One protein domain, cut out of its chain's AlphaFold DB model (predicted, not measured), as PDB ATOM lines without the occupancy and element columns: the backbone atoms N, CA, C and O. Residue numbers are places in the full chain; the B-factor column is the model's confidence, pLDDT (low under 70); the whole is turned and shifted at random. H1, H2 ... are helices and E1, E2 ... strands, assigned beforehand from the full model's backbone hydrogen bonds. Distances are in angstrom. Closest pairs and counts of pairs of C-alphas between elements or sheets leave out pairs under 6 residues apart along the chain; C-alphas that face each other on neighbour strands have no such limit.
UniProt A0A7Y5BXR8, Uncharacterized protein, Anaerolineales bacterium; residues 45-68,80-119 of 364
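What this domain is: This is residues 45 to 68 and 80 to 119 of the 364 residues of an uncharacterized protein of Anaerolineales bacterium (UniProt A0A7Y5BXR8). Two small sheets sit end to end in an elongated model: a three-stranded sheet with the short helix H1 packed over one face, and a strand pair, E2 and E3, at the other end. E3 runs on into E4 and so joins the two. The printed part has 64 residues with strands E1 to E5, then H1; the order E1, E4, E5 is antiparallel, as is the pair E2 and E3. The class is mixed, helices and strands, with 29 residues in named elements, under half. The whole is loose, with a radius of gyration of the C-alphas of 14.3 A and spans of 42 by 21 by 18 A.

Where its parts are: E1, residues 49 to 54, begins at C-alpha 49 (261.518, 294.992, 188.415) and is 14.1 A long. E2 is residues 63 to 65, 6.3 A, and E3 residues 87 to 90, 8.7 A. E4, residues 92 to 97, measures 13.7 A, and E5, residues 103 to 105, 6.9 A. H1, residues 106 to 112, is 10.2 A long and ends at C-alpha 112 (250.904, 291.242, 175.711).

How they stand to each other: E1 and E4 are antiparallel at 151 degrees, with N 51 and O 95 3.0 A apart, within hydrogen-bond range. E4 and E5 form a hairpin at 122 degrees, with N 96 and O 104 at 2.9 A. This sheet is only just strongly twisted, its C-alphas up to 4.2 A off the best plane. H1 is on it, over E5, at a height of 7.9 A; every O i to N i+4 pair in H1 is within hydrogen-bond range. E3 runs on into E4 at 40 degrees. E2 and E3 are antiparallel at 147 degrees, with N 64 and O 89 at 2.8 A.

The domain as a whole: The farthest C-alphas, of Ser 83 and Arg 116, are 42.8 A apart. Residues 69 to 79 are not printed; C-alphas 68 and 80 are 11.0 A apart across the cut. Of the links printed whole, none is long. No printed residue is under 70 in pLDDT.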
ATOM      1  N   ILE A  45     255.281 299.936 177.986       91.69
ATOM      2  CA  ILE A  45     256.527 300.570 178.425       91.69
ATOM      3  C   ILE A  45     257.216 299.652 179.431       91.69
ATOM      4  O   ILE A  45     256.779 299.620 180.578       91.69
ATOM      5  N   GLY A  46     258.282 298.972 178.998       88.50
ATOM      6  CA  GLY A  46     259.256 298.245 179.824       88.50
ATOM      7  C   GLY A  46     258.743 297.531 181.088       88.50
ATOM      8  O   GLY A  46     257.578 297.170 181.237       88.50
ATOM      9  N   TRP A  47     259.654 297.302 182.028       90.12
ATOM     10  CA  TRP A  47     259.338 296.962 183.415       90.12
ATOM     11  C   TRP A  47     260.437 297.511 184.322       90.12
ATOM     12  O   TRP A  47     261.573 297.703 183.897       90.12
ATOM     13  N   VAL A  48     260.081 297.786 185.572       88.00
ATOM     14  CA  VAL A  48     260.987 298.319 186.594       88.00
ATOM     15  C   VAL A  48     261.706 297.187 187.320       88.00
ATOM     16  O   VAL A  48     262.892 297.294 187.611       88.00
ATOM     17  N   ASP A  49     260.989 296.104 187.623       90.69
ATOM     18  CA  ASP A  49     261.518 294.992 188.415       90.69
ATOM     19  C   ASP A  49     260.842 293.665 188.046       90.69
ATOM     20  O   ASP A  49     259.668 293.628 187.666       90.69
ATOM     21  N   THR A  50     261.582 292.569 188.197       94.31
ATOM     22  CA  THR A  50     261.075 291.196 188.110       94.31
ATOM     23  C   THR A  50     261.301 290.507 189.439       94.31
ATOM     24  O   THR A  50     262.433 290.208 189.815       94.31
ATOM     25  N   THR A  51     260.217 290.220 190.151       94.69
ATOM     26  CA  THR A  51     260.311 289.770 191.539       94.69
ATOM     27  C   THR A  51     259.269 288.716 191.872       94.69
ATOM     28  O   THR A  51     258.183 288.659 191.288       94.69
ATOM     29  N   PHE A  52     259.596 287.866 192.842       94.94
ATOM     30  CA  PHE A  52     258.645 286.942 193.437       94.94
ATOM     31  C   PHE A  52     258.068 287.578 194.695       94.94
ATOM     32  O   PHE A  52     258.732 287.662 195.729       94.94
ATOM     33  N   ARG A  53     256.817 288.043 194.623       92.31
ATOM     34  CA  ARG A  53     256.205 288.791 195.728       92.31
ATOM     35  C   ARG A  53     254.767 288.398 195.993       92.31
ATOM     36  O   ARG A  53     254.074 287.837 195.146       92.31
ATOM     37  N   SER A  54     254.303 288.738 197.194       93.25
ATOM     38  CA  SER A  54     252.883 288.676 197.526       93.25
ATOM     39  C   SER A  54     252.106 289.748 196.760       93.25
ATOM     40  O   SER A  54     252.413 290.938 196.847       93.25
ATOM     41  N   ILE A  55     251.076 289.317 196.040       92.81
ATOM     42  CA  ILE A  55     250.204 290.172 195.237       92.81
ATOM     43  C   ILE A  55     249.300 290.983 196.157       92.81
ATOM     44  O   ILE A  55     248.816 290.487 197.176       92.81
ATOM     45  N   ARG A  56     249.050 292.242 195.796       90.19
ATOM     46  CA  ARG A  56     248.111 293.118 196.500       90.19
ATOM     47  C   ARG A  56     246.925 293.438 195.601       90.19
ATOM     48  O   ARG A  56     247.093 293.717 194.420       90.19
ATOM     49  N   ARG A  57     245.722 293.441 196.169       83.62
ATOM     50  CA  ARG A  57     244.492 293.918 195.523       83.62
ATOM     51  C   ARG A  57     243.902 295.029 196.390       83.62
ATOM     52  O   ARG A  57     243.664 294.821 197.575       83.62
ATOM     53  N   ARG A  58     243.690 296.219 195.811       81.88
ATOM     54  CA  ARG A  58     243.175 297.416 196.519       81.88
ATOM     55  C   ARG A  58     243.955 297.737 197.808       81.88
ATOM     56  O   ARG A  58     243.371 297.937 198.868       81.88
ATOM     57  N   GLY A  59     245.287 297.695 197.730       84.31
ATOM     58  CA  GLY A  59     246.187 297.973 198.858       84.31
ATOM     59  C   GLY A  59     246.331 296.846 199.890       84.31
ATOM     60  O   GLY A  59     247.251 296.895 200.701       84.31
ATOM     61  N   LYS A  60     245.496 295.799 199.845       89.06
ATOM     62  CA  LYS A  60     245.542 294.671 200.789       89.06
ATOM     63  C   LYS A  60     246.224 293.445 200.168       89.06
ATOM     64  O   LYS A  60     246.093 293.243 198.960       89.06
ATOM     65  N   PRO A  61     246.940 292.614 200.947       90.19
ATOM     66  CA  PRO A  61     247.469 291.342 200.456       90.19
ATOM     67  C   PRO A  61     246.357 290.445 199.904       90.19
ATOM     68  O   PRO A  61     245.316 290.284 200.539       90.19
ATOM     69  N   ALA A  62     246.591 289.861 198.735       92.62
ATOM     70  CA  ALA A  62     245.748 288.823 198.164       92.62
ATOM     71  C   ALA A  62     246.146 287.455 198.736       92.62
ATOM     72  O   ALA A  62     247.307 287.227 199.087       92.62
ATOM     73  N   TYR A  63     245.185 286.540 198.810       94.19
ATOM     74  CA  TYR A  63     245.369 285.195 199.348       94.19
ATOM     75  C   TYR A  63     244.929 284.143 198.339       94.19
ATOM     76  O   TYR A  63     244.082 284.405 197.484       94.19
ATOM     77  N   VAL A  64     245.530 282.962 198.445       94.56
ATOM     78  CA  VAL A  64     245.059 281.755 197.775       94.56
ATOM     79  C   VAL A  64     243.965 281.146 198.641       94.56
ATOM     80  O   VAL A  64     244.115 281.033 199.856       94.56
ATOM     81  N   PHE A  65     242.871 280.736 198.015       95.06
ATOM     82  CA  PHE A  65     241.773 280.039 198.675       95.06
ATOM     83  C   PHE A  65     241.661 278.623 198.113       95.06
ATOM     84  O   PHE A  65     241.965 278.397 196.939       95.06
ATOM     85  N   ALA A  66     241.257 277.656 198.940       95.25
ATOM     86  CA  ALA A  66     240.868 276.346 198.433       95.25
ATOM     87  C   ALA A  66     239.651 276.502 197.510       95.25
ATOM     88  O   ALA A  66     238.690 277.191 197.854       95.25
ATOM     89  N   SER A  67     239.693 275.867 196.340       93.94
ATOM     90  CA  SER A  67     238.541 275.809 195.444       93.94
ATOM     91  C   SER A  67     237.406 275.018 196.088       93.94
ATOM     92  O   SER A  67     237.648 274.038 196.792       93.94
ATOM     93  N   LYS A  68     236.169 275.407 195.791       90.88
ATOM     94  CA  LYS A  68     234.972 274.634 196.112       90.88
ATOM     95  C   LYS A  68     234.327 274.144 194.828       90.88
ATOM     96  O   LYS A  68     234.318 274.865 193.834       90.88
ATOM     97  N   LEU A  80     231.058 285.338 196.361       90.88
ATOM     98  CA  LEU A  80     230.759 284.730 197.648       90.88
ATOM     99  C   LEU A  80     231.676 285.345 198.723       90.88
ATOM    100  O   LEU A  80     232.806 285.734 198.409       90.88
ATOM    101  N   PRO A  81     231.217 285.480 199.979       91.19
ATOM    102  CA  PRO A  81     232.054 285.949 201.079       91.19
ATOM    103  C   PRO A  81     233.322 285.097 201.246       91.19
ATOM    104  O   PRO A  81     233.243 283.871 201.251       91.19
ATOM    105  N   GLU A  82     234.483 285.732 201.461       90.06
ATOM    106  CA  GLU A  82     235.762 285.022 201.670       90.06
ATOM    107  C   GLU A  82     235.714 284.050 202.861       90.06
ATOM    108  O   GLU A  82     236.395 283.031 202.839       90.06
ATOM    109  N   SER A  83     234.875 284.322 203.872       91.31
ATOM    110  CA  SER A  83     234.655 283.435 205.026       91.31
ATOM    111  C   SER A  83     234.102 282.064 204.646       91.31
ATOM    112  O   SER A  83     234.204 281.121 205.426       91.31
ATOM    113  N   GLN A  84     233.520 281.939 203.452       92.81
ATOM    114  CA  GLN A  84     233.042 280.668 202.935       92.81
ATOM    115  C   GLN A  84     234.160 279.830 202.316       92.81
ATOM    116  O   GLN A  84     233.888 278.698 201.939       92.81
ATOM    117  N   PHE A  85     235.393 280.318 202.199       94.38
ATOM    118  CA  PHE A  85     236.500 279.565 201.614       94.38
ATOM    119  C   PHE A  85     237.595 279.308 202.643       94.38
ATOM    120  O   PHE A  85     237.904 280.155 203.479       94.38
ATOM    121  N   GLU A  86     238.228 278.141 202.548       94.62
ATOM    122  CA  GLU A  86     239.434 277.867 203.321       94.62
ATOM    123  C   GLU A  86     240.570 278.750 202.790       94.62
ATOM    124  O   GLU A  86     240.991 278.643 201.632       94.62
ATOM    125  N   LYS A  87     241.044 279.657 203.641       94.56
ATOM    126  CA  LYS A  87     242.139 280.572 203.333       94.56
ATOM    127  C   LYS A  87     243.473 279.841 203.480       94.56
ATOM    128  O   LYS A  87     243.824 279.422 204.578       94.56
ATOM    129  N   LYS A  88     244.217 279.719 202.379       93.69
ATOM    130  CA  LYS A  88     245.571 279.146 202.347       93.69
ATOM    131  C   LYS A  88     246.609 280.256 202.583       93.69
ATOM    132  O   LYS A  88     246.377 281.189 203.353       93.69
ATOM    133  N   ASP A  89     247.767 280.178 201.930       94.31
ATOM    134  CA  ASP A  89     248.813 281.200 202.035       94.31
ATOM    135  C   ASP A  89     248.473 282.462 201.210       94.31
ATOM    136  O   ASP A  89     247.534 282.504 200.407       94.31
ATOM    137  N   LYS A  90     249.249 283.529 201.404       95.06
ATOM    138  CA  LYS A  90     249.249 284.718 200.548       95.06
ATOM    139  C   LYS A  90     249.478 284.308 199.094       95.06
ATOM    140  O   LYS A  90     250.351 283.495 198.800       95.06
ATOM    141  N   LEU A  91     248.745 284.939 198.178       95.25
ATOM    142  CA  LEU A  91     248.969 284.783 196.747       95.25
ATOM    143  C   LEU A  91     250.332 285.379 196.409       95.25
ATOM    144  O   LEU A  91     250.514 286.594 196.468       95.25
ATOM    145  N   LYS A  92     251.288 284.511 196.091       94.88
ATOM    146  CA  LYS A  92     252.642 284.868 195.672       94.88
ATOM    147  C   LYS A  92     252.834 284.408 194.237       94.88
ATOM    148  O   LYS A  92     252.392 283.321 193.879       94.88
ATOM    149  N   MET A  93     253.469 285.238 193.425       95.19
ATOM    150  CA  MET A  93     253.726 284.927 192.024       95.19
ATOM    151  C   MET A  93     254.986 285.657 191.565       95.19
ATOM    152  O   MET A  93     255.300 286.730 192.087       95.19
ATOM    153  N   ALA A  94     255.692 285.073 190.596       96.31
ATOM    154  CA  ALA A  94     256.705 285.795 189.839       96.31
ATOM    155  C   ALA A  94     255.992 286.809 188.939       96.31
ATOM    156  O   ALA A  94     255.122 286.429 188.150       96.31
ATOM    157  N   VAL A  95     256.330 288.084 189.096       95.25
ATOM    158  CA  VAL A  95     255.699 289.181 188.365       95.25
ATOM    159  C   VAL A  95     256.734 290.129 187.790       95.25
ATOM    160  O   VAL A  95     257.787 290.338 188.393       95.25
ATOM    161  N   ALA A  96     256.388 290.731 186.659       94.00
ATOM    162  CA  ALA A  96     257.024 291.943 186.168       94.00
ATOM    163  C   ALA A  96     256.215 293.156 186.642       94.00
ATOM    164  O   ALA A  96     254.993 293.204 186.462       94.00
ATOM    165  N   ASP A  97     256.884 294.113 187.279       91.69
ATOM    166  CA  ASP A  97     256.293 295.387 187.677       91.69
ATOM    167  C   ASP A  97     256.483 296.413 186.560       91.69
ATOM    168  O   ASP A  97     257.586 296.896 186.330       91.69
ATOM    169  N   THR A  98     255.407 296.731 185.846       87.75
ATOM    170  CA  THR A  98     255.406 297.680 184.717       87.75
ATOM    171  C   THR A  98     255.038 299.103 185.149       87.75
ATOM    172  O   THR A  98     254.612 299.926 184.337       87.75
ATOM    173  N   GLY A  99     255.166 299.403 186.447       85.06
ATOM    174  CA  GLY A  99     254.899 300.725 187.004       85.06
ATOM    175  C   GLY A  99     253.413 301.074 186.952       85.06
ATOM    176  O   GLY A  99     252.580 300.400 187.562       85.06
ATOM    177  N   GLU A 100     253.059 302.138 186.226       74.69
ATOM    178  CA  GLU A 100     251.678 302.644 186.154       74.69
ATOM    179  C   GLU A 100     250.700 301.631 185.528       74.69
ATOM    180  O   GLU A 100     249.525 301.574 185.902       74.69
ATOM    181  N   ASN A 101     251.185 300.771 184.627       78.12
ATOM    182  CA  ASN A 101     250.373 299.720 184.008       78.12
ATOM    183  C   ASN A 101     250.101 298.533 184.952       78.12
ATOM    184  O   ASN A 101     249.237 297.700 184.668       78.12
ATOM    185  N   GLY A 102     250.756 298.511 186.116       86.50
ATOM    186  CA  GLY A 102     250.577 297.519 187.166       86.50
ATOM    187  C   GLY A 102     251.542 296.344 187.055       86.50
ATOM    188  O   GLY A 102     252.620 296.437 186.469       86.50
ATOM    189  N   VAL A 103     251.157 295.222 187.666       90.94
ATOM    190  CA  VAL A 103     251.956 293.993 187.660       90.94
ATOM    191  C   VAL A 103     251.359 292.938 186.757       90.94
ATOM    192  O   VAL A 103     250.155 292.689 186.828       90.94
ATOM    193  N   PHE A 104     252.221 292.276 185.990       93.25
ATOM    194  CA  PHE A 104     251.851 291.165 185.122       93.25
ATOM    195  C   PHE A 104     252.519 289.873 185.574       93.25
ATOM    196  O   PHE A 104     253.700 289.848 185.931       93.25
ATOM    197  N   ALA A 105     251.757 288.782 185.547       95.00
ATOM    198  CA  ALA A 105     252.307 287.436 185.610       95.00
ATOM    199  C   ALA A 105     253.155 287.140 184.365       95.00
ATOM    200  O   ALA A 105     252.946 287.745 183.314       95.00
ATOM    201  N   LYS A 106     254.020 286.120 184.441       95.19
ATOM    202  CA  LYS A 106     254.797 285.632 183.286       95.19
ATOM    203  C   LYS A 106     253.938 285.468 182.019       95.19
ATOM    204  O   LYS A 106     254.261 286.054 180.996       95.19
ATOM    205  N   GLY A 107     252.835 284.720 182.102       95.25
ATOM    206  CA  GLY A 107     251.990 284.449 180.932       95.25
ATOM    207  C   GLY A 107     251.246 285.680 180.401       95.25
ATOM    208  O   GLY A 107     251.002 285.776 179.204       95.25
ATOM    209  N   GLU A 108     250.909 286.641 181.267       94.06
ATOM    210  CA  GLU A 108     250.300 287.909 180.840       94.06
ATOM    211  C   GLU A 108     251.316 288.772 180.092       94.06
ATOM    212  O   GLU A 108     250.979 289.338 179.054       94.06
ATOM    213  N   LEU A 109     252.556 288.825 180.595       93.44
ATOM    214  CA  LEU A 109     253.656 289.528 179.945       93.44
ATOM    215  C   LEU A 109     253.968 288.900 178.581       93.44
ATOM    216  O   LEU A 109     253.944 289.601 177.580       93.44
ATOM    217  N   GLU A 110     254.160 287.577 178.521       94.75
ATOM    218  CA  GLU A 110     254.402 286.851 177.265       94.75
ATOM    219  C   GLU A 110     253.291 287.097 176.232       94.75
ATOM    220  O   GLU A 110     253.575 287.278 175.049       94.75
ATOM    221  N   ALA A 111     252.028 287.140 176.668       93.81
ATOM    222  CA  ALA A 111     250.899 287.382 175.780       93.81
ATOM    223  C   ALA A 111     250.865 288.823 175.251       93.81
ATOM    224  O   ALA A 111     250.700 289.019 174.048       93.81
ATOM    225  N   ILE A 112     251.011 289.831 176.119       90.69
ATOM    226  CA  ILE A 112     250.904 291.242 175.711       90.69
ATOM    227  C   ILE A 112     252.099 291.697 174.864       90.69
ATOM    228  O   ILE A 112     251.919 292.520 173.965       90.69
ATOM    229  N   THR A 113     253.288 291.132 175.103       92.88
ATOM    230  CA  THR A 113     254.517 291.455 174.361       92.88
ATOM    231  C   THR A 113     254.770 290.538 173.165       92.88
ATOM    232  O   THR A 113     255.813 290.655 172.526       92.88
ATOM    233  N   SER A 114     253.867 289.600 172.870       95.62
ATOM    234  CA  SER A 114     253.998 288.732 171.699       95.62
ATOM    235  C   SER A 114     253.946 289.543 170.402       95.62
ATOM    236  O   SER A 114     253.338 290.614 170.344       95.62
ATOM    237  N   LEU A 115     254.556 289.012 169.341       94.25
ATOM    238  CA  LEU A 115     254.565 289.656 168.028       94.25
ATOM    239  C   LEU A 115     253.139 289.976 167.569       94.25
ATOM    240  O   LEU A 115     252.240 289.132 167.658       94.25
ATOM    241  N   ARG A 116     252.950 291.183 167.022       90.25
ATOM    242  CA  ARG A 116     251.640 291.704 166.579       90.25
ATOM    243  C   ARG A 116     250.606 291.885 167.699       90.25
ATOM    244  O   ARG A 116     249.417 292.030 167.408       90.25
ATOM    245  N   GLN A 117     251.023 291.838 168.962       91.56
ATOM    246  CA  GLN A 117     250.236 292.358 170.080       91.56
ATOM    247  C   GLN A 117     250.675 293.792 170.380       91.56
ATOM    248  O   GLN A 117     251.125 294.501 169.484       91.56
ATOM    249  N   MET A 118     250.493 294.255 171.616       89.19
ATOM    250  CA  MET A 118     250.900 295.604 172.007       89.19
ATOM    251  C   MET A 118     252.424 295.777 171.954       89.19
ATOM    252  O   MET A 118     252.893 296.905 171.843       89.19
ATOM    253  N   GLU A 119     253.171 294.666 172.000       93.62
ATOM    254  CA  GLU A 119     254.633 294.645 171.945       93.62
ATOM    255  C   GLU A 119     255.237 295.501 173.075       93.62
ATOM    256  O   GLU A 119     254.552 295.884 174.029       93.62
TER     257      GLU A 119